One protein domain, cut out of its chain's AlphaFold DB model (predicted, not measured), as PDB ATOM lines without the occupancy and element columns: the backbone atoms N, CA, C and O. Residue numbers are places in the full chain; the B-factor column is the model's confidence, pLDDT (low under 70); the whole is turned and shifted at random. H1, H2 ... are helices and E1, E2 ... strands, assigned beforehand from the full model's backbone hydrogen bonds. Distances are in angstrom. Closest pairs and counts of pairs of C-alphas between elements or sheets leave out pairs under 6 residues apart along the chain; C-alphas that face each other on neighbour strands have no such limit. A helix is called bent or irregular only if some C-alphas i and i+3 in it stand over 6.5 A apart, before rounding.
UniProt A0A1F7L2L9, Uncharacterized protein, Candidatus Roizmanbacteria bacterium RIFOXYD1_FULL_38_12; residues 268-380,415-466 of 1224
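AT A GLANCE: This is residues 268 to 380 and 415 to 466 of the 1224 residues of an uncharacterized protein of Candidatus Roizmanbacteria bacterium RIFOXYD1_FULL_38_12 (UniProt A0A1F7L2L9). One long helix, H7, runs along most of an elongated body, with H3 and H6 beside it in a loose up-and-down bundle of three. H1 and H2 pack at a steep tilt to each other toward that end of the body where H7 begins; past the far end of H7, residues 447 to 454 fold back and H8 runs along H7, the two making a helical hairpin. The 165 printed residues have eight named helices and one named strand, in the order H1 H2 H3 H4 H5 H6 E1 H7 H8; the class is mostly helix. The whole is loose, with a radius of gyration of the C-alphas of 19.3 A, and spans 64 by 36 by 28 A.

HOW THE PARTS SIT: H7, residues 417 to 446, touches H6, residues 350 to 367, at a shallow tilt of 17 degrees, opposite ways; their closest C-alphas, of Ala 365 and Ser 418, are 4.3 A apart. With residues 424 to 431 alone, H7 touches H3, residues 303 to 325, at a steep tilt of 40 degrees, the same way, closest at Val 319 and Ile 428, C-alphas 6.1 A apart. H3 touches H6 at a shallow tilt of 28 degrees, opposite ways, closest at Leu 325 and Ile 350, C-alphas 6.0 A apart. H3, H6 and H7 are a bundle, up and down, each running against the one before it. H8, residues 455 to 463, touches H7 at a shallow tilt of 7 degrees, opposite ways, closest at Tyr 437 and Phe 462, C-alphas 6.2 A apart. H5, residues 338 to 343, touches H7, closest at Phe 338 and Lys 436, C-alphas 5.7 A apart; it touches H6 only at the corner, closest at Glu 342 and Ile 350, C-alphas 5.4 A apart. H2, residues 279 to 297, touches H3 at a steep tilt of 61 degrees, closest at Ala 294 and Val 306, C-alphas 6.0 A apart. H1, residues 268 to 277, touches H2, closest at Ala 275 and Phe 282, C-alphas 4.2 A apart, and H6, closest at Phe 277 and Arg 360, C-alphas 6.0 A apart. H4, residues 328 to 331, is close to H7 but not clearly touching. E1, residues 376 to 380, pairs with no named strand; its Leu 376 has its C-alpha 5.3 A from that of Gly 307 in H3. Every O i to N i+4 pair is within hydrogen-bond range in H2, H3, H5, H6 and H8, against 5 of 6 in H1 and 24 of 26 in H7; H4 is too short for such a pair.

IN THESE COORDINATES: H7 is 44.4 A long, from C-alpha 417 at (168.353, 162.077, 195.685) to C-alpha 446 at (180.723, 121.218, 183.442). H3 measures 33.8 A, H2 26.7 A and H6 25.8 A. H1 begins at C-alpha 268, (169.869, 142.991, 210.174), and is irregular, only just: C-alphas 268 and 271 are 6.9 A apart.

THE WHOLE: The two C-alphas farthest apart, of Leu 299 and Glu 452, are 65.9 A from each other. Residues 381 to 414 are not printed, and C-alphas 380 and 415 across this cut are 9.0 A apart. Of the links that are printed whole, none is long. Mean pLDDT of the printed part is 86.3; residues 299 to 301, 346 to 348 and 371 to 372 are under 70.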
ATOM      1  N   SER A 268     168.933 141.865 210.293       84.44
ATOM      2  CA  SER A 268     169.869 142.991 210.174       84.44
ATOM      3  C   SER A 268     169.762 143.753 208.849       84.44
ATOM      4  O   SER A 268     170.228 144.884 208.779       84.44
ATOM      5  N   ASP A 269     169.148 143.165 207.817       87.06
ATOM      6  CA  ASP A 269     168.941 143.798 206.507       87.06
ATOM      7  C   ASP A 269     167.668 144.652 206.459       87.06
ATOM      8  O   ASP A 269     167.513 145.508 205.583       87.06
ATOM      9  N   GLN A 270     166.758 144.453 207.419       87.25
ATOM     10  CA  GLN A 270     165.477 145.151 207.459       87.25
ATOM     11  C   GLN A 270     165.600 146.678 207.470       87.25
ATOM     12  O   GLN A 270     164.810 147.286 206.763       87.25
ATOM     13  N   PRO A 271     166.535 147.331 208.196       88.50
ATOM     14  CA  PRO A 271     166.618 148.793 208.205       88.50
ATOM     15  C   PRO A 271     166.837 149.397 206.812       88.50
ATOM     16  O   PRO A 271     166.159 150.353 206.449       88.50
ATOM     17  N   LEU A 272     167.737 148.815 206.011       89.44
ATOM     18  CA  LEU A 272     167.995 149.284 204.649       89.44
ATOM     19  C   LEU A 272     166.844 148.919 203.704       89.44
ATOM     20  O   LEU A 272     166.454 149.728 202.868       89.44
ATOM     21  N   LEU A 273     166.269 147.721 203.839       89.31
ATOM     22  CA  LEU A 273     165.119 147.326 203.025       89.31
ATOM     23  C   LEU A 273     163.892 148.202 203.304       89.31
ATOM     24  O   LEU A 273     163.230 148.622 202.367       89.31
ATOM     25  N   LYS A 274     163.621 148.524 204.569       89.94
ATOM     26  CA  LYS A 274     162.570 149.457 204.995       89.94
ATOM     27  C   LYS A 274     162.788 150.854 204.408       89.94
ATOM     28  O   LYS A 274     161.919 151.361 203.705       89.94
ATOM     29  N   ALA A 275     164.016 151.366 204.502       90.00
ATOM     30  CA  ALA A 275     164.420 152.608 203.845       90.00
ATOM     31  C   ALA A 275     164.210 152.592 202.315       90.00
ATOM     32  O   ALA A 275     163.892 153.617 201.731       90.00
ATOM     33  N   ILE A 276     164.346 151.449 201.634       90.88
ATOM     34  CA  ILE A 276     164.055 151.351 200.190       90.88
ATOM     35  C   ILE A 276     162.540 151.397 199.900       90.88
ATOM     36  O   ILE A 276     162.123 151.745 198.794       90.88
ATOM     37  N   PHE A 277     161.706 151.026 200.872       87.94
ATOM     38  CA  PHE A 277     160.253 150.951 200.733       87.94
ATOM     39  C   PHE A 277     159.539 152.273 201.021       87.94
ATOM     40  O   PHE A 277     158.478 152.495 200.435       87.94
ATOM     41  N   ASP A 278     160.105 153.127 201.874       87.50
ATOM     42  CA  ASP A 278     159.483 154.379 202.305       87.50
ATOM     43  C   ASP A 278     160.431 155.597 202.153       87.50
ATOM     44  O   ASP A 278     161.558 155.573 202.657       87.50
ATOM     45  N   PRO A 279     160.001 156.684 201.477       88.31
ATOM     46  CA  PRO A 279     160.816 157.887 201.278       88.31
ATOM     47  C   PRO A 279     161.279 158.589 202.563       88.31
ATOM     48  O   PRO A 279     162.391 159.119 202.592       88.31
ATOM     49  N   GLU A 280     160.455 158.623 203.612       87.88
ATOM     50  CA  GLU A 280     160.802 159.275 204.880       87.88
ATOM     51  C   GLU A 280     161.774 158.410 205.684       87.88
ATOM     52  O   GLU A 280     162.754 158.923 206.236       87.88
ATOM     53  N   GLU A 281     161.585 157.089 205.671       89.81
ATOM     54  CA  GLU A 281     162.565 156.160 206.237       89.81
ATOM     55  C   GLU A 281     163.908 156.241 205.498       89.81
ATOM     56  O   GLU A 281     164.959 156.203 206.144       89.81
ATOM     57  N   PHE A 282     163.908 156.444 204.172       91.50
ATOM     58  CA  PHE A 282     165.137 156.682 203.410       91.50
ATOM     59  C   PHE A 282     165.866 157.950 203.855       91.50
ATOM     60  O   PHE A 282     167.069 157.908 204.117       91.50
ATOM     61  N   LYS A 283     165.155 159.080 203.980       90.38
ATOM     62  CA  LYS A 283     165.744 160.341 204.467       90.38
ATOM     63  C   LYS A 283     166.339 160.158 205.861       90.38
ATOM     64  O   LYS A 283     167.493 160.519 206.087       90.38
ATOM     65  N   SER A 284     165.583 159.540 206.770       90.75
ATOM     66  CA  SER A 284     166.039 159.255 208.133       90.75
ATOM     67  C   SER A 284     167.284 158.364 208.147       90.75
ATOM     68  O   SER A 284     168.212 158.609 208.920       90.75
ATOM     69  N   TYR A 285     167.327 157.345 207.286       92.19
ATOM     70  CA  TYR A 285     168.480 156.461 207.137       92.19
ATOM     71  C   TYR A 285     169.724 157.227 206.662       92.19
ATOM     72  O   TYR A 285     170.798 157.077 207.245       92.19
ATOM     73  N   VAL A 286     169.579 158.091 205.649       91.69
ATOM     74  CA  VAL A 286     170.680 158.908 205.112       91.69
ATOM     75  C   VAL A 286     171.219 159.887 206.157       91.69
ATOM     76  O   VAL A 286     172.434 159.983 206.320       91.69
ATOM     77  N   GLU A 287     170.350 160.591 206.885       90.25
ATOM     78  CA  GLU A 287     170.782 161.546 207.915       90.25
ATOM     79  C   GLU A 287     171.481 160.842 209.087       90.25
ATOM     80  O   GLU A 287     172.560 161.261 209.503       90.25
ATOM     81  N   THR A 288     170.965 159.689 209.526       90.88
ATOM     82  CA  THR A 288     171.631 158.864 210.551       90.88
ATOM     83  C   THR A 288     173.023 158.424 210.083       90.88
ATOM     84  O   THR A 288     173.997 158.509 210.834       90.88
ATOM     85  N   ALA A 289     173.150 157.999 208.822       89.31
ATOM     86  CA  ALA A 289     174.433 157.606 208.248       89.31
ATOM     87  C   ALA A 289     175.419 158.784 208.152       89.31
ATOM     88  O   ALA A 289     176.612 158.606 208.404       89.31
ATOM     89  N   LYS A 290     174.952 159.999 207.834       89.75
ATOM     90  CA  LYS A 290     175.799 161.203 207.848       89.75
ATOM     91  C   LYS A 290     176.309 161.528 209.240       89.75
ATOM     92  O   LYS A 290     177.495 161.819 209.376       89.75
ATOM     93  N   GLU A 291     175.461 161.459 210.261       88.38
ATOM     94  CA  GLU A 291     175.871 161.705 211.646       88.38
ATOM     95  C   GLU A 291     176.927 160.694 212.116       88.38
ATOM     96  O   GLU A 291     177.935 161.072 212.721       88.38
ATOM     97  N   GLU A 292     176.728 159.414 211.793       86.75
ATOM     98  CA  GLU A 292     177.667 158.322 212.060       86.75
ATOM     99  C   GLU A 292     179.025 158.584 211.385       86.75
ATOM    100  O   GLU A 292     180.074 158.594 212.036       86.75
ATOM    101  N   VAL A 293     179.013 158.868 210.080       85.81
ATOM    102  CA  VAL A 293     180.222 159.105 209.281       85.81
ATOM    103  C   VAL A 293     180.933 160.393 209.698       85.81
ATOM    104  O   VAL A 293     182.160 160.402 209.795       85.81
ATOM    105  N   ALA A 294     180.205 161.470 209.992       85.12
ATOM    106  CA  ALA A 294     180.783 162.715 210.494       85.12
ATOM    107  C   ALA A 294     181.495 162.493 211.839       85.12
ATOM    108  O   ALA A 294     182.606 162.991 212.047       85.12
ATOM    109  N   ARG A 295     180.909 161.674 212.725       84.62
ATOM    110  CA  ARG A 295     181.530 161.274 213.996       84.62
ATOM    111  C   ARG A 295     182.809 160.462 213.776       84.62
ATOM    112  O   ARG A 295     183.786 160.676 214.490       84.62
ATOM    113  N   GLN A 296     182.824 159.569 212.784       80.50
ATOM    114  CA  GLN A 296     183.988 158.741 212.438       80.50
ATOM    115  C   GLN A 296     185.116 159.528 211.747       80.50
ATOM    116  O   GLN A 296     186.291 159.261 211.992       80.50
ATOM    117  N   LEU A 297     184.784 160.487 210.876       75.56
ATOM    118  CA  LEU A 297     185.759 161.262 210.096       75.56
ATOM    119  C   LEU A 297     186.403 162.415 210.884       75.56
ATOM    120  O   LEU A 297     187.473 162.889 210.492       75.56
ATOM    121  N   GLY A 298     185.788 162.843 211.991       70.94
ATOM    122  CA  GLY A 298     186.277 163.927 212.843       70.94
ATOM    123  C   GLY A 298     186.069 165.333 212.255       70.94
ATOM    124  O   GLY A 298     185.692 165.510 211.100       70.94
ATOM    125  N   LEU A 299     186.353 166.363 213.064       50.34
ATOM    126  CA  LEU A 299     186.028 167.785 212.815       50.34
ATOM    127  C   LEU A 299     186.739 168.450 211.611       50.34
ATOM    128  O   LEU A 299     186.500 169.623 211.342       50.34
ATOM    129  N   ALA A 300     187.634 167.750 210.906       53.66
ATOM    130  CA  ALA A 300     188.514 168.336 209.885       53.66
ATOM    131  C   ALA A 300     188.078 168.086 208.424       53.66
ATOM    132  O   ALA A 300     188.790 168.500 207.508       53.66
ATOM    133  N   LYS A 301     186.957 167.392 208.183       66.44
ATOM    134  CA  LYS A 301     186.481 167.037 206.830       66.44
ATOM    135  C   LYS A 301     185.238 167.826 206.421       66.44
ATOM    136  O   LYS A 301     184.460 168.243 207.271       66.44
ATOM    137  N   THR A 302     185.081 168.055 205.116       77.50
ATOM    138  CA  THR A 302     183.974 168.854 204.562       77.50
ATOM    139  C   THR A 302     182.663 168.061 204.521       77.50
ATOM    140  O   THR A 302     182.688 166.832 204.485       77.50
ATOM    141  N   ASP A 303     181.518 168.749 204.477       81.25
ATOM    142  CA  ASP A 303     180.193 168.124 204.296       81.25
ATOM    143  C   ASP A 303     180.138 167.257 203.018       81.25
ATOM    144  O   ASP A 303     179.616 166.145 203.019       81.25
ATOM    145  N   ASP A 304     180.827 167.688 201.954       85.12
ATOM    146  CA  ASP A 304     181.005 166.913 200.722       85.12
ATOM    147  C   ASP A 304     181.783 165.598 200.940       85.12
ATOM    148  O   ASP A 304     181.523 164.601 200.263       85.12
ATOM    149  N   ASP A 305     182.759 165.566 201.854       83.38
ATOM    150  CA  ASP A 305     183.499 164.337 202.173       83.38
ATOM    151  C   ASP A 305     182.619 163.334 202.927       83.38
ATOM    152  O   ASP A 305     182.706 162.129 202.665       83.38
ATOM    153  N   VAL A 306     181.756 163.832 203.822       86.06
ATOM    154  CA  VAL A 306     180.736 163.031 204.514       86.06
ATOM    155  C   VAL A 306     179.740 162.482 203.492       86.06
ATOM    156  O   VAL A 306     179.561 161.267 203.416       86.06
ATOM    157  N   GLY A 307     179.183 163.339 202.628       88.31
ATOM    158  CA  GLY A 307     178.240 162.947 201.577       88.31
ATOM    159  C   GLY A 307     178.801 161.884 200.625       88.31
ATOM    160  O   GLY A 307     178.138 160.880 200.354       88.31
ATOM    161  N   LYS A 308     180.056 162.025 200.174       88.88
ATOM    162  CA  LYS A 308     180.736 161.013 199.337       88.88
ATOM    163  C   LYS A 308     180.884 159.667 200.041       88.88
ATOM    164  O   LYS A 308     180.766 158.626 199.396       88.88
ATOM    165  N   LYS A 309     181.194 159.671 201.339       87.56
ATOM    166  CA  LYS A 309     181.382 158.444 202.120       87.56
ATOM    167  C   LYS A 309     180.045 157.745 202.379       87.56
ATOM    168  O   LYS A 309     179.945 156.560 202.081       87.56
ATOM    169  N   VAL A 310     179.018 158.488 202.796       91.31
ATOM    170  CA  VAL A 310     177.650 157.972 202.983       91.31
ATOM    171  C   VAL A 310     177.098 157.379 201.690       91.31
ATOM    172  O   VAL A 310     176.589 156.264 201.697       91.31
ATOM    173  N   SER A 311     177.270 158.070 200.560       92.81
ATOM    174  CA  SER A 311     176.810 157.575 199.255       92.81
ATOM    175  C   SER A 311     177.434 156.220 198.900       92.81
ATOM    176  O   SER A 311     176.735 155.315 198.455       92.81
ATOM    177  N   LYS A 312     178.735 156.041 199.172       88.88
ATOM    178  CA  LYS A 312     179.422 154.755 198.973       88.88
ATOM    179  C   LYS A 312     178.944 153.661 199.923       88.88
ATOM    180  O   LYS A 312     178.915 152.500 199.527       88.88
ATOM    181  N   ASP A 313     178.609 154.010 201.162       89.00
ATOM    182  CA  ASP A 313     178.127 153.043 202.149       89.00
ATOM    183  C   ASP A 313     176.702 152.569 201.805       89.00
ATOM    184  O   ASP A 313     176.424 151.373 201.892       89.00
ATOM    185  N   ILE A 314     175.844 153.461 201.290       92.00
ATOM    186  CA  ILE A 314     174.528 153.102 200.733       92.00
ATOM    187  C   ILE A 314     174.688 152.227 199.486       92.00
ATOM    188  O   ILE A 314     174.062 151.173 199.404       92.00
ATOM    189  N   GLU A 315     175.546 152.626 198.536       91.81
ATOM    190  CA  GLU A 315     175.827 151.834 197.327       91.81
ATOM    191  C   GLU A 315     176.264 150.410 197.691       91.81
ATOM    192  O   GLU A 315     175.727 149.434 197.168       91.81
ATOM    193  N   ARG A 316     177.182 150.284 198.655       88.62
ATOM    194  CA  ARG A 316     177.639 148.997 199.183       88.62
ATOM    195  C   ARG A 316     176.505 148.182 199.799       88.62
ATOM    196  O   ARG A 316     176.402 146.999 199.491       88.62
ATOM    197  N   GLY A 317     175.678 148.790 200.649       89.06
ATOM    198  CA  GLY A 317     174.560 148.101 201.296       89.06
ATOM    199  C   GLY A 317     173.542 147.575 200.284       89.06
ATOM    200  O   GLY A 317     173.107 146.431 200.377       89.06
ATOM    201  N   VAL A 318     173.213 148.376 199.269       90.75
ATOM    202  CA  VAL A 318     172.274 147.978 198.216       90.75
ATOM    203  C   VAL A 318     172.851 146.850 197.359       90.75
ATOM    204  O   VAL A 318     172.169 145.851 197.143       90.75
ATOM    205  N   VAL A 319     174.109 146.945 196.920       88.50
ATOM    206  CA  VAL A 319     174.766 145.859 196.170       88.50
ATOM    207  C   VAL A 319     174.852 144.576 197.007       88.50
ATOM    208  O   VAL A 319     174.651 143.490 196.469       88.50
ATOM    209  N   GLU A 320     175.076 144.676 198.322       87.69
ATOM    210  CA  GLU A 320     175.067 143.521 199.229       87.69
ATOM    211  C   GLU A 320     173.696 142.836 199.290       87.69
ATOM    212  O   GLU A 320     173.645 141.605 199.286       87.69
ATOM    213  N   LEU A 321     172.590 143.590 199.262       89.88
ATOM    214  CA  LEU A 321     171.254 142.993 199.202       89.88
ATOM    215  C   LEU A 321     171.087 142.129 197.940       89.88
ATOM    216  O   LEU A 321     170.671 140.974 198.017       89.88
ATOM    217  N   PHE A 322     171.477 142.644 196.774       90.00
ATOM    218  CA  PHE A 322     171.426 141.844 195.547       90.00
ATOM    219  C   PHE A 322     172.425 140.684 195.585       90.00
ATOM    220  O   PHE A 322     172.094 139.590 195.144       90.00
ATOM    221  N   GLY A 323     173.605 140.865 196.180       87.38
ATOM    222  CA  GLY A 323     174.555 139.778 196.408       87.38
ATOM    223  C   GLY A 323     173.959 138.619 197.213       87.38
ATOM    224  O   GLY A 323     174.177 137.463 196.850       87.38
ATOM    225  N   LYS A 324     173.154 138.917 198.243       88.25
ATOM    226  CA  LYS A 324     172.471 137.916 199.079       88.25
ATOM    227  C   LYS A 324     171.443 137.083 198.314       88.25
ATOM    228  O   LYS A 324     171.401 135.869 198.517       88.25
ATOM    229  N   LEU A 325     170.705 137.688 197.376       88.81
ATOM    230  CA  LEU A 325     169.779 136.961 196.488       88.81
ATOM    231  C   LEU A 325     170.475 135.855 195.684       88.81
ATOM    232  O   LEU A 325     169.876 134.824 195.397       88.81
ATOM    233  N   TYR A 326     171.741 136.066 195.323       89.44
ATOM    234  CA  TYR A 326     172.514 135.162 194.472       89.44
ATOM    235  C   TYR A 326     173.522 134.298 195.242       89.44
ATOM    236  O   TYR A 326     174.364 133.654 194.618       89.44
ATOM    237  N   THR A 327     173.436 134.228 196.574       85.81
ATOM    238  CA  THR A 327     174.325 133.401 197.426       85.81
ATOM    239  C   THR A 327     174.374 131.936 197.010       85.81
ATOM    240  O   THR A 327     175.413 131.290 197.113       85.81
ATOM    241  N   ARG A 328     173.286 131.417 196.438       82.56
ATOM    242  CA  ARG A 328     173.252 130.071 195.864       82.56
ATOM    243  C   ARG A 328     174.335 129.837 194.799       82.56
ATOM    244  O   ARG A 328     174.934 128.766 194.778       82.56
ATOM    245  N   LEU A 329     174.654 130.841 193.974       83.31
ATOM    246  CA  LEU A 329     175.737 130.764 192.975       83.31
ATOM    247  C   LEU A 329     177.122 130.566 193.617       83.31
ATOM    248  O   LEU A 329     178.057 130.091 192.965       83.31
ATOM    249  N   ASP A 330     177.248 130.952 194.888       82.56
ATOM    250  CA  ASP A 330     178.484 130.902 195.662       82.56
ATOM    251  C   ASP A 330     178.627 129.647 196.506       82.56
ATOM    252  O   ASP A 330     179.751 129.344 196.902       82.56
ATOM    253  N   HIS A 331     177.517 128.960 196.801       80.00
ATOM    254  CA  HIS A 331     177.456 127.805 197.706       80.00
ATOM    255  C   HIS A 331     177.130 126.483 197.013       80.00
ATOM    256  O   HIS A 331     177.272 125.416 197.615       80.00
ATOM    257  N   GLU A 332     176.740 126.531 195.742       80.38
ATOM    258  CA  GLU A 332     176.492 125.351 194.925       80.38
ATOM    259  C   GLU A 332     177.544 125.183 193.827       80.38
ATOM    260  O   GLU A 332     178.224 126.115 193.386       80.38
ATOM    261  N   ARG A 333     177.684 123.942 193.354       75.69
ATOM    262  CA  ARG A 333     178.463 123.668 192.148       75.69
ATOM    263  C   ARG A 333     177.757 124.324 190.960       75.69
ATOM    264  O   ARG A 333     176.549 124.190 190.823       75.69
ATOM    265  N   ALA A 334     178.515 124.956 190.064       82.31
ATOM    266  CA  ALA A 334     177.994 125.611 188.858       82.31
ATOM    267  C   ALA A 334     177.510 124.609 187.783       82.31
ATOM    268  O   ALA A 334     177.987 124.618 186.654       82.31
ATOM    269  N   SER A 335     176.627 123.678 188.142       82.88
ATOM    270  CA  SER A 335     176.069 122.661 187.243       82.88
ATOM    271  C   SER A 335     174.943 123.178 186.350       82.88
ATOM    272  O   SER A 335     174.484 122.441 185.481       82.88
ATOM    273  N   GLU A 336     174.483 124.401 186.594       89.00
ATOM    274  CA  GLU A 336     173.426 125.081 185.854       89.00
ATOM    275  C   GLU A 336     173.906 126.478 185.456       89.00
ATOM    276  O   GLU A 336     174.676 127.119 186.185       89.00
ATOM    277  N   PHE A 337     173.438 126.954 184.304       91.44
ATOM    278  CA  PHE A 337     173.692 128.323 183.858       91.44
ATOM    279  C   PHE A 337     172.865 129.324 184.674       91.44
ATOM    280  O   PHE A 337     171.811 128.989 185.214       91.44
ATOM    281  N   PHE A 338     173.319 130.573 184.733       91.69
ATOM    282  CA  PHE A 338     172.738 131.619 185.578       91.69
ATOM    283  C   PHE A 338     171.230 131.799 185.348       91.69
ATOM    284  O   PHE A 338     170.454 131.850 186.300       91.69
ATOM    285  N   GLU A 339     170.802 131.846 184.081       89.50
ATOM    286  CA  GLU A 339     169.386 132.014 183.719       89.50
ATOM    287  C   GLU A 339     168.511 130.861 184.226       89.50
ATOM    288  O   GLU A 339     167.361 131.084 184.590       89.50
ATOM    289  N   GLN A 340     169.051 129.640 184.289       88.38
ATOM    290  CA  GLN A 340     168.319 128.478 184.797       88.38
ATOM    291  C   GLN A 340     168.092 128.607 186.303       88.38
ATOM    292  O   GLN A 340     166.979 128.388 186.769       88.38
ATOM    293  N   ILE A 341     169.119 129.031 187.048       87.19
ATOM    294  CA  ILE A 341     169.044 129.229 188.502       87.19
ATOM    295  C   ILE A 341     168.055 130.347 188.843       87.19
ATOM    296  O   ILE A 341     167.235 130.202 189.749       87.19
ATOM    297  N   GLU A 342     168.088 131.446 188.090       86.56
ATOM    298  CA  GLU A 342     167.189 132.583 188.306       86.56
ATOM    299  C   GLU A 342     165.705 132.238 188.034       86.56
ATOM    300  O   GLU A 342     164.820 132.845 188.640       86.56
ATOM    301  N   GLN A 343     165.419 131.247 187.179       85.25
ATOM    302  CA  GLN A 343     164.062 130.879 186.735       85.25
ATOM    303  C   GLN A 343     163.402 129.717 187.502       85.25
ATOM    304  O   GLN A 343     162.250 129.394 187.218       85.25
ATOM    305  N   GLN A 344     164.086 129.072 188.452       79.12
ATOM    306  CA  GLN A 344     163.594 127.831 189.078       79.12
ATOM    307  C   GLN A 344     162.324 127.971 189.930       79.12
ATOM    308  O   GLN A 344     161.585 126.997 190.063       79.12
ATOM    309  N   ASP A 345     162.042 129.156 190.475       74.38
ATOM    310  CA  ASP A 345     160.811 129.435 191.221       74.38
ATOM    311  C   ASP A 345     160.220 130.788 190.792       74.38
ATOM    312  O   ASP A 345     160.774 131.861 191.035       74.38
ATOM    313  N   VAL A 346     159.070 130.724 190.124       67.25
ATOM    314  CA  VAL A 346     158.390 131.886 189.531       67.25
ATOM    315  C   VAL A 346     157.626 132.709 190.577       67.25
ATOM    316  O   VAL A 346     157.281 133.857 190.307       67.25
ATOM    317  N   MET A 347     157.363 132.164 191.771       66.00
ATOM    318  CA  MET A 347     156.542 132.818 192.801       66.00
ATOM    319  C   MET A 347     157.378 133.377 193.958       66.00
ATOM    320  O   MET A 347     157.115 134.505 194.387       66.00
ATOM    321  N   SER A 348     158.387 132.628 194.415       66.38
ATOM    322  CA  SER A 348     159.272 132.969 195.551       66.38
ATOM    323  C   SER A 348     160.771 132.876 195.229       66.38
ATOM    324  O   SER A 348     161.622 133.081 196.097       66.38
ATOM    325  N   GLY A 349     161.132 132.624 193.968       79.94
ATOM    326  CA  GLY A 349     162.528 132.537 193.550       79.94
ATOM    327  C   GLY A 349     163.250 133.882 193.468       79.94
ATOM    328  O   GLY A 349     162.712 134.959 193.745       79.94
ATOM    329  N   ILE A 350     164.497 133.810 193.009       87.44
ATOM    330  CA  ILE A 350     165.404 134.954 192.873       87.44
ATOM    331  C   ILE A 350     164.803 136.042 191.967       87.44
ATOM    332  O   ILE A 350     164.877 137.228 192.290       87.44
ATOM    333  N   LEU A 351     164.176 135.657 190.847       88.31
ATOM    334  CA  LEU A 351     163.624 136.602 189.875       88.31
ATOM    335  C   LEU A 351     162.476 137.464 190.449       88.31
ATOM    336  O   LEU A 351     162.560 138.691 190.330       88.31
ATOM    337  N   PRO A 352     161.436 136.900 191.101       87.69
ATOM    338  CA  PRO A 352     160.437 137.686 191.828       87.69
ATOM    339  C   PRO A 352     161.027 138.643 192.868       87.69
ATOM    340  O   PRO A 352     160.644 139.815 192.890       87.69
ATOM    341  N   ALA A 353     161.981 138.182 193.687       88.62
ATOM    342  CA  ALA A 353     162.606 139.001 194.727       88.62
ATOM    343  C   ALA A 353     163.424 140.165 194.137       88.62
ATOM    344  O   ALA A 353     163.264 141.315 194.559       88.62
ATOM    345  N   LYS A 354     164.223 139.896 193.093       91.88
ATOM    346  CA  LYS A 354     164.944 140.915 192.313       91.88
ATOM    347  C   LYS A 354     163.985 141.969 191.764       91.88
ATOM    348  O   LYS A 354     164.195 143.165 191.962       91.88
ATOM    349  N   ASN A 355     162.929 141.529 191.079       91.19
ATOM    350  CA  ASN A 355     161.965 142.424 190.440       91.19
ATOM    351  C   ASN A 355     161.206 143.266 191.476       91.19
ATOM    352  O   ASN A 355     160.942 144.444 191.234       91.19
ATOM    353  N   ALA A 356     160.887 142.688 192.639       89.12
ATOM    354  CA  ALA A 356     160.273 143.413 193.743       89.12
ATOM    355  C   ALA A 356     161.189 144.535 194.262       89.12
ATOM    356  O   ALA A 356     160.720 145.663 194.397       89.12
ATOM    357  N   LEU A 357     162.481 144.267 194.490       90.12
ATOM    358  CA  LEU A 357     163.445 145.284 194.936       90.12
ATOM    359  C   LEU A 357     163.675 146.381 193.894       90.12
ATOM    360  O   LEU A 357     163.589 147.560 194.236       90.12
ATOM    361  N   LYS A 358     163.899 146.022 192.623       92.12
ATOM    362  CA  LYS A 358     164.091 147.006 191.541       92.12
ATOM    363  C   LYS A 358     162.890 147.941 191.410       92.12
ATOM    364  O   LYS A 358     163.040 149.159 191.443       92.12
ATOM    365  N   ARG A 359     161.674 147.385 191.406       91.19
ATOM    366  CA  ARG A 359     160.437 148.180 191.361       91.19
ATOM    367  C   ARG A 359     160.304 149.131 192.555       91.19
ATOM    368  O   ARG A 359     159.677 150.182 192.434       91.19
ATOM    369  N   ARG A 360     160.841 148.774 193.727       90.81
ATOM    370  CA  ARG A 360     160.830 149.653 194.909       90.81
ATOM    371  C   ARG A 360     161.811 150.802 194.771       90.81
ATOM    372  O   ARG A 360     161.410 151.928 195.036       90.81
ATOM    373  N   LEU A 361     163.019 150.551 194.268       90.69
ATOM    374  CA  LEU A 361     163.978 151.613 193.950       90.69
ATOM    375  C   LEU A 361     163.405 152.606 192.926       90.69
ATOM    376  O   LEU A 361     163.502 153.811 193.129       90.69
ATOM    377  N   GLU A 362     162.725 152.129 191.881       90.06
ATOM    378  CA  GLU A 362     162.054 152.999 190.900       90.06
ATOM    379  C   GLU A 362     160.955 153.869 191.533       90.06
ATOM    380  O   GLU A 362     160.870 155.076 191.281       90.06
ATOM    381  N   LYS A 363     160.112 153.272 192.390       90.31
ATOM    382  CA  LYS A 363     159.079 154.008 193.135       90.31
ATOM    383  C   LYS A 363     159.696 155.042 194.077       90.31
ATOM    384  O   LYS A 363     159.210 156.168 194.124       90.31
ATOM    385  N   LEU A 364     160.765 154.677 194.784       90.00
ATOM    386  CA  LEU A 364     161.496 155.557 195.693       90.00
ATOM    387  C   LEU A 364     162.109 156.744 194.938       90.00
ATOM    388  O   LEU A 364     161.929 157.888 195.348       90.00
ATOM    389  N   ALA A 365     162.758 156.495 193.794       89.38
ATOM    390  CA  ALA A 365     163.312 157.539 192.933       89.38
ATOM    391  C   ALA A 365     162.235 158.513 192.439       89.38
ATOM    392  O   ALA A 365     162.477 159.721 192.378       89.38
ATOM    393  N   THR A 366     161.049 157.992 192.109       87.88
ATOM    394  CA  THR A 366     159.900 158.793 191.666       87.88
ATOM    395  C   THR A 366     159.341 159.642 192.809       87.88
ATOM    396  O   THR A 366     159.082 160.829 192.621       87.88
ATOM    397  N   ALA A 367     159.186 159.060 194.001       86.81
ATOM    398  CA  ALA A 367     158.678 159.762 195.179       86.81
ATOM    399  C   ALA A 367     159.625 160.889 195.632       86.81
ATOM    400  O   ALA A 367     159.176 161.987 195.941       86.81
ATOM    401  N   LEU A 368     160.938 160.649 195.581       86.56
ATOM    402  CA  LEU A 368     161.974 161.603 195.986       86.56
ATOM    403  C   LEU A 368     162.408 162.566 194.864       86.56
ATOM    404  O   LEU A 368     163.424 163.246 194.993       86.56
ATOM    405  N   HIS A 369     161.668 162.648 193.753       82.50
ATOM    406  CA  HIS A 369     162.005 163.545 192.639       82.50
ATOM    407  C   HIS A 369     161.839 165.035 192.991       82.50
ATOM    408  O   HIS A 369     162.551 165.884 192.454       82.50
ATOM    409  N   HIS A 370     160.910 165.350 193.898       71.44
ATOM    410  CA  HIS A 370     160.586 166.719 194.319       71.44
ATOM    411  C   HIS A 370     161.027 167.054 195.749       71.44
ATOM    412  O   HIS A 370     160.934 168.213 196.155       71.44
ATOM    413  N   ASP A 371     161.527 166.067 196.490       64.94
ATOM    414  CA  ASP A 371     162.077 166.258 197.827       64.94
ATOM    415  C   ASP A 371     163.546 166.684 197.745       64.94
ATOM    416  O   ASP A 371     164.286 166.241 196.869       64.94
ATOM    417  N   GLY A 372     163.955 167.592 198.633       64.69
ATOM    418  CA  GLY A 372     165.255 168.266 198.597       64.69
ATOM    419  C   GLY A 372     166.485 167.354 198.445       64.69
ATOM    420  O   GLY A 372     166.467 166.152 198.708       64.69
ATOM    421  N   ASP A 373     167.596 167.960 198.023       80.94
ATOM    422  CA  ASP A 373     168.881 167.281 197.844       80.94
ATOM    423  C   ASP A 373     169.483 166.862 199.196       80.94
ATOM    424  O   ASP A 373     169.877 167.710 199.999       80.94
ATOM    425  N   LEU A 374     169.609 165.549 199.413       85.62
ATOM    426  CA  LEU A 374     170.261 164.971 200.589       85.62
ATOM    427  C   LEU A 374     171.799 165.057 200.530       85.62
ATOM    428  O   LEU A 374     172.469 164.464 201.368       85.62
ATOM    429  N   GLY A 375     172.397 165.772 199.575       86.94
ATOM    430  CA  GLY A 375     173.852 165.929 199.480       86.94
ATOM    431  C   GLY A 375     174.565 164.628 199.105       86.94
ATOM    432  O   GLY A 375     175.678 164.371 199.566       86.94
ATOM    433  N   LEU A 376     173.910 163.787 198.301       91.69
ATOM    434  CA  LEU A 376     174.446 162.504 197.850       91.69
ATOM    435  C   LEU A 376     175.300 162.674 196.587       91.69
ATOM    436  O   LEU A 376     175.197 163.650 195.841       91.69
ATOM    437  N   PHE A 377     176.187 161.713 196.355       92.25
ATOM    438  CA  PHE A 377     177.159 161.725 195.270       92.25
ATOM    439  C   PHE A 377     177.074 160.434 194.472       92.25
ATOM    440  O   PHE A 377     177.015 159.348 195.036       92.25
ATOM    441  N   LYS A 378     177.163 160.561 193.151       89.62
ATOM    442  CA  LYS A 378     177.314 159.434 192.231       89.62
ATOM    443  C   LYS A 378     178.641 159.514 191.491       89.62
ATOM    444  O   LYS A 378     179.277 160.574 191.453       89.62
ATOM    445  N   ASP A 379     179.027 158.425 190.844       84.50
ATOM    446  CA  ASP A 379     180.084 158.477 189.840       84.50
ATOM    447  C   ASP A 379     179.638 159.375 188.671       84.50
ATOM    448  O   ASP A 379     178.589 159.169 188.057       84.50
ATOM    449  N   GLY A 380     180.420 160.413 188.378       76.00
ATOM    450  CA  GLY A 380     180.177 161.309 187.254       76.00
ATOM    451  C   GLY A 380     180.456 160.658 185.899       76.00
ATOM    452  O   GLY A 380     180.856 159.501 185.790       76.00
ATOM    453  N   ALA A 415     174.667 164.597 193.181       89.06
ATOM    454  CA  ALA A 415     173.465 164.150 192.493       89.06
ATOM    455  C   ALA A 415     172.238 164.484 193.336       89.06
ATOM    456  O   ALA A 415     172.313 164.465 194.560       89.06
ATOM    457  N   SER A 416     171.105 164.756 192.684       90.38
ATOM    458  CA  SER A 416     169.836 164.794 193.411       90.38
ATOM    459  C   SER A 416     169.522 163.406 193.968       90.38
ATOM    460  O   SER A 416     169.964 162.394 193.421       90.38
ATOM    461  N   THR A 417     168.724 163.341 195.031       90.31
ATOM    462  CA  THR A 417     168.353 162.077 195.685       90.31
ATOM    463  C   THR A 417     167.758 161.063 194.694       90.31
ATOM    464  O   THR A 417     168.172 159.909 194.662       90.31
ATOM    465  N   SER A 418     166.861 161.515 193.812       90.06
ATOM    466  CA  SER A 418     166.273 160.703 192.734       90.06
ATOM    467  C   SER A 418     167.314 160.202 191.717       90.06
ATOM    468  O   SER A 418     167.343 159.019 191.384       90.06
ATOM    469  N   ASP A 419     168.229 161.073 191.272       90.25
ATOM    470  CA  ASP A 419     169.306 160.721 190.333       90.25
ATOM    471  C   ASP A 419     170.316 159.739 190.952       90.25
ATOM    472  O   ASP A 419     170.807 158.829 190.283       90.25
ATOM    473  N   PHE A 420     170.585 159.865 192.255       92.44
ATOM    474  CA  PHE A 420     171.389 158.899 192.998       92.44
ATOM    475  C   PHE A 420     170.721 157.518 193.055       92.44
ATOM    476  O   PHE A 420     171.395 156.514 192.847       92.44
ATOM    477  N   ILE A 421     169.401 157.439 193.254       92.12
ATOM    478  CA  ILE A 421     168.686 156.151 193.272       92.12
ATOM    479  C   ILE A 421     168.686 155.486 191.890       92.12
ATOM    480  O   ILE A 421     168.942 154.287 191.794       92.12
ATOM    481  N   HIS A 422     168.484 156.244 190.806       90.81
ATOM    482  CA  HIS A 422     168.638 155.707 189.446       90.81
ATOM    483  C   HIS A 422     170.061 155.207 189.170       90.81
ATOM    484  O   HIS A 422     170.256 154.200 188.492       90.81
ATOM    485  N   TYR A 423     171.065 155.887 189.722       91.12
ATOM    486  CA  TYR A 423     172.445 155.419 189.674       91.12
ATOM    487  C   TYR A 423     172.647 154.089 190.423       91.12
ATOM    488  O   TYR A 423     173.364 153.225 189.914       91.12
ATOM    489  N   LEU A 424     171.999 153.883 191.576       91.88
ATOM    490  CA  LEU A 424     172.049 152.602 192.293       91.88
ATOM    491  C   LEU A 424     171.473 151.462 191.445       91.88
ATOM    492  O   LEU A 424     172.088 150.401 191.368       91.88
ATOM    493  N   ASP A 425     170.346 151.691 190.766       90.62
ATOM    494  CA  ASP A 425     169.729 150.702 189.870       90.62
ATOM    495  C   ASP A 425     170.667 150.291 188.717       90.62
ATOM    496  O   ASP A 425     170.873 149.103 188.471       90.62
ATOM    497  N   LEU A 426     171.363 151.257 188.104       88.06
ATOM    498  CA  LEU A 426     172.384 150.979 187.087       88.06
ATOM    499  C   LEU A 426     173.561 150.146 187.633       88.06
ATOM    500  O   LEU A 426     174.078 149.258 186.946       88.06
ATOM    501  N   LYS A 427     174.017 150.430 188.860       88.75
ATOM    502  CA  LYS A 427     175.096 149.663 189.509       88.75
ATOM    503  C   LYS A 427     174.666 148.238 189.835       88.75
ATOM    504  O   LYS A 427     175.480 147.324 189.707       88.75
ATOM    505  N   ILE A 428     173.402 148.042 190.208       90.44
ATOM    506  CA  ILE A 428     172.819 146.714 190.409       90.44
ATOM    507  C   ILE A 428     172.832 145.923 189.100       90.44
ATOM    508  O   ILE A 428     173.290 144.784 189.106       90.44
ATOM    509  N   ASP A 429     172.400 146.516 187.984       89.00
ATOM    510  CA  ASP A 429     172.420 145.830 186.682       89.00
ATOM    511  C   ASP A 429     173.834 145.424 186.280       89.00
ATOM    512  O   ASP A 429     174.085 144.259 185.980       89.00
ATOM    513  N   THR A 430     174.789 146.345 186.418       88.44
ATOM    514  CA  THR A 430     176.210 146.051 186.185       88.44
ATOM    515  C   THR A 430     176.690 144.869 187.041       88.44
ATOM    516  O   THR A 430     177.406 143.985 186.559       88.44
ATOM    517  N   TYR A 431     176.331 144.855 188.330       89.12
ATOM    518  CA  TYR A 431     176.708 143.786 189.253       89.12
ATOM    519  C   TYR A 431     176.117 142.439 188.822       89.12
ATOM    520  O   TYR A 431     176.847 141.446 188.762       89.12
ATOM    521  N   ILE A 432     174.825 142.409 188.478       89.56
ATOM    522  CA  ILE A 432     174.113 141.205 188.032       89.56
ATOM    523  C   ILE A 432     174.694 140.685 186.715       89.56
ATOM    524  O   ILE A 432     174.972 139.492 186.616       89.56
ATOM    525  N   ASP A 433     174.960 141.550 185.738       88.06
ATOM    526  CA  ASP A 433     175.534 141.145 184.450       88.06
ATOM    527  C   ASP A 433     176.961 140.600 184.606       88.06
ATOM    528  O   ASP A 433     177.328 139.584 184.003       88.06
ATOM    529  N   THR A 434     177.761 141.208 185.488       88.75
ATOM    530  CA  THR A 434     179.105 140.708 185.820       88.75
ATOM    531  C   THR A 434     179.029 139.339 186.506       88.75
ATOM    532  O   THR A 434     179.775 138.416 186.157       88.75
ATOM    533  N   ARG A 435     178.108 139.173 187.463       89.00
ATOM    534  CA  ARG A 435     177.818 137.893 188.130       89.00
ATOM    535  C   ARG A 435     177.379 136.826 187.132       89.00
ATOM    536  O   ARG A 435     177.903 135.717 187.174       89.00
ATOM    537  N   LYS A 436     176.470 137.170 186.221       91.56
ATOM    538  CA  LYS A 436     175.953 136.282 185.180       91.56
ATOM    539  C   LYS A 436     177.080 135.736 184.315       91.56
ATOM    540  O   LYS A 436     177.269 134.523 184.248       91.56
ATOM    541  N   TYR A 437     177.883 136.624 183.729       92.44
ATOM    542  CA  TYR A 437     178.981 136.208 182.861       92.44
ATOM    543  C   TYR A 437     180.022 135.355 183.599       92.44
ATOM    544  O   TYR A 437     180.437 134.305 183.106       92.44
ATOM    545  N   THR A 438     180.447 135.788 184.791       93.31
ATOM    546  CA  THR A 438     181.464 135.059 185.567       93.31
ATOM    547  C   THR A 438     180.958 133.694 186.044       93.31
ATOM    548  O   THR A 438     181.725 132.731 186.033       93.31
ATOM    549  N   HIS A 439     179.673 133.565 186.390       93.38
ATOM    550  CA  HIS A 439     179.052 132.280 186.717       93.38
ATOM    551  C   HIS A 439     178.992 131.345 185.506       93.38
ATOM    552  O   HIS A 439     179.473 130.215 185.585       93.38
ATOM    553  N   ASP A 440     178.493 131.820 184.363       93.44
ATOM    554  CA  ASP A 440     178.382 131.006 183.145       93.44
ATOM    555  C   ASP A 440     179.759 130.558 182.626       93.44
ATOM    556  O   ASP A 440     179.927 129.424 182.167       93.44
ATOM    557  N   ALA A 441     180.785 131.402 182.788       92.62
ATOM    558  CA  ALA A 441     182.176 131.055 182.504       92.62
ATOM    559  C   ALA A 441     182.736 129.947 183.416       92.62
ATOM    560  O   ALA A 441     183.639 129.220 183.001       92.62
ATOM    561  N   ARG A 442     182.220 129.780 184.642       90.50
ATOM    562  CA  ARG A 442     182.533 128.616 185.494       90.50
ATOM    563  C   ARG A 442     181.731 127.400 185.057       90.50
ATOM    564  O   ARG A 442     182.299 126.312 184.943       90.50
ATOM    565  N   ALA A 443     180.437 127.592 184.809       89.69
ATOM    566  CA  ALA A 443     179.499 126.522 184.503       89.69
ATOM    567  C   ALA A 443     179.862 125.784 183.212       89.69
ATOM    568  O   ALA A 443     179.835 124.556 183.176       89.69
ATOM    569  N   ILE A 444     180.288 126.501 182.165       89.12
ATOM    570  CA  ILE A 444     180.596 125.918 180.845       89.12
ATOM    571  C   ILE A 444     181.592 124.742 180.900       89.12
ATOM    572  O   ILE A 444     181.502 123.817 180.098       89.12
ATOM    573  N   PHE A 445     182.501 124.706 181.879       85.88
ATOM    574  CA  PHE A 445     183.445 123.596 182.071       85.88
ATOM    575  C   PHE A 445     182.770 122.278 182.490       85.88
ATOM    576  O   PHE A 445     183.349 121.198 182.334       85.88
ATOM    577  N   LEU A 446     181.541 122.349 183.005       83.75
ATOM    578  CA  LEU A 446     180.723 121.218 183.442       83.75
ATOM    579  C   LEU A 446     179.677 120.788 182.398       83.75
ATOM    580  O   LEU A 446     179.158 119.676 182.510       83.75
ATOM    581  N   HIS A 447     179.427 121.606 181.367       83.75
ATOM    582  CA  HIS A 447     178.422 121.374 180.320       83.75
ATOM    583  C   HIS A 447     179.039 120.922 178.993       83.75
ATOM    584  O   HIS A 447     180.080 121.455 178.610       83.75
ATOM    585  N   PRO A 448     178.413 119.972 178.267       80.69
ATOM    586  CA  PRO A 448     178.958 119.419 177.029       80.69
ATOM    587  C   PRO A 448     179.236 120.500 175.981       80.69
ATOM    588  O   PRO A 448     178.484 121.463 175.828       80.69
ATOM    589  N   VAL A 449     180.317 120.313 175.224       81.81
ATOM    590  CA  VAL A 449     180.662 121.212 174.121       81.81
ATOM    591  C   VAL A 449     179.703 121.013 172.948       81.81
ATOM    592  O   VAL A 449     179.460 119.885 172.530       81.81
ATOM    593  N   ASP A 450     179.207 122.112 172.381       81.31
ATOM    594  CA  ASP A 450     178.512 122.120 171.099       81.31
ATOM    595  C   ASP A 450     179.472 121.591 170.012       81.31
ATOM    596  O   ASP A 450     180.489 122.235 169.732       81.31
ATOM    597  N   PRO A 451     179.192 120.430 169.397       75.50
ATOM    598  CA  PRO A 451     180.112 119.792 168.461       75.50
ATOM    599  C   PRO A 451     180.308 120.598 167.170       75.50
ATOM    600  O   PRO A 451     181.354 120.487 166.532       75.50
ATOM    601  N   GLU A 452     179.335 121.428 166.782       77.94
ATOM    602  CA  GLU A 452     179.437 122.293 165.606       77.94
ATOM    603  C   GLU A 452     180.094 123.628 165.960       77.94
ATOM    604  O   GLU A 452     180.864 124.200 165.173       77.94
ATOM    605  N   LYS A 453     179.795 124.156 167.156       80.69
ATOM    606  CA  LYS A 453     180.208 125.499 167.571       80.69
ATOM    607  C   LYS A 453     181.499 125.555 168.389       80.69
ATOM    608  O   LYS A 453     182.155 126.591 168.336       80.69
ATOM    609  N   GLY A 454     181.953 124.471 169.000       85.81
ATOM    610  CA  GLY A 454     183.153 124.450 169.844       85.81
ATOM    611  C   GLY A 454     182.937 125.102 171.214       85.81
ATOM    612  O   GLY A 454     181.877 125.674 171.497       85.81
ATOM    613  N   PHE A 455     183.941 125.006 172.085       90.62
ATOM    614  CA  PHE A 455     183.868 125.505 173.460       90.62
ATOM    615  C   PHE A 455     183.816 127.035 173.480       90.62
ATOM    616  O   PHE A 455     182.917 127.639 174.070       90.62
ATOM    617  N   TYR A 456     184.726 127.683 172.752       92.75
ATOM    618  CA  TYR A 456     184.869 129.136 172.823       92.75
ATOM    619  C   TYR A 456     183.765 129.899 172.098       92.75
ATOM    620  O   TYR A 456     183.527 131.059 172.416       92.75
ATOM    621  N   SER A 457     183.028 129.274 171.176       90.62
ATOM    622  CA  SER A 457     181.853 129.929 170.586       90.62
ATOM    623  C   SER A 457     180.706 130.066 171.584       90.62
ATOM    624  O   SER A 457     179.935 131.018 171.478       90.62
ATOM    625  N   GLN A 458     180.560 129.122 172.518       89.25
ATOM    626  CA  GLN A 458     179.554 129.219 173.575       89.25
ATOM    627  C   GLN A 458     179.947 130.302 174.579       89.25
ATOM    628  O   GLN A 458     179.141 131.181 174.869       89.25
ATOM    629  N   LEU A 459     181.214 130.316 175.004       91.88
ATOM    630  CA  LEU A 459     181.734 131.375 175.868       91.88
ATOM    631  C   LEU A 459     181.626 132.761 175.205       91.88
ATOM    632  O   LEU A 459     181.241 133.728 175.857       91.88
ATOM    633  N   ALA A 460     181.885 132.858 173.895       91.00
ATOM    634  CA  ALA A 460     181.709 134.101 173.145       91.00
ATOM    635  C   ALA A 460     180.255 134.582 173.183       91.00
ATOM    636  O   ALA A 460     180.022 135.774 173.341       91.00
ATOM    637  N   ARG A 461     179.273 133.673 173.090       89.81
ATOM    638  CA  ARG A 461     177.847 134.020 173.187       89.81
ATOM    639  C   ARG A 461     177.490 134.599 174.557       89.81
ATOM    640  O   ARG A 461     176.726 135.557 174.596       89.81
ATOM    641  N   PHE A 462     178.040 134.056 175.643       90.88
ATOM    642  CA  PHE A 462     177.883 134.653 176.974       90.88
ATOM    643  C   PHE A 462     178.541 136.036 177.030       90.88
ATOM    644  O   PHE A 462     177.949 136.982 177.534       90.88
ATOM    645  N   ALA A 463     179.726 136.185 176.433       90.06
ATOM    646  CA  ALA A 463     180.444 137.457 176.428       90.06
ATOM    647  C   ALA A 463     179.717 138.550 175.634       90.06
ATOM    648  O   ALA A 463     179.819 139.713 176.005       90.06
ATOM    649  N   GLU A 464     178.968 138.211 174.576       89.00
ATOM    650  CA  GLU A 464     178.129 139.180 173.846       89.00
ATOM    651  C   GLU A 464     177.025 139.798 174.713       89.00
ATOM    652  O   GLU A 464     176.515 140.861 174.369       89.00
ATOM    653  N   GLN A 465     176.653 139.150 175.821       84.31
ATOM    654  CA  GLN A 465     175.684 139.697 176.770       84.31
ATOM    655  C   GLN A 465     176.322 140.713 177.729       84.31
ATOM    656  O   GLN A 465     175.605 141.529 178.291       84.31
ATOM    657  N   MET A 466     177.652 140.700 177.888       82.56
ATOM    658  CA  MET A 466     178.385 141.637 178.739       82.56
ATOM    659  C   MET A 466     178.856 142.841 177.916       82.56
ATOM    660  O   MET A 466     179.657 142.701 176.984       82.56
TER     661      MET A 466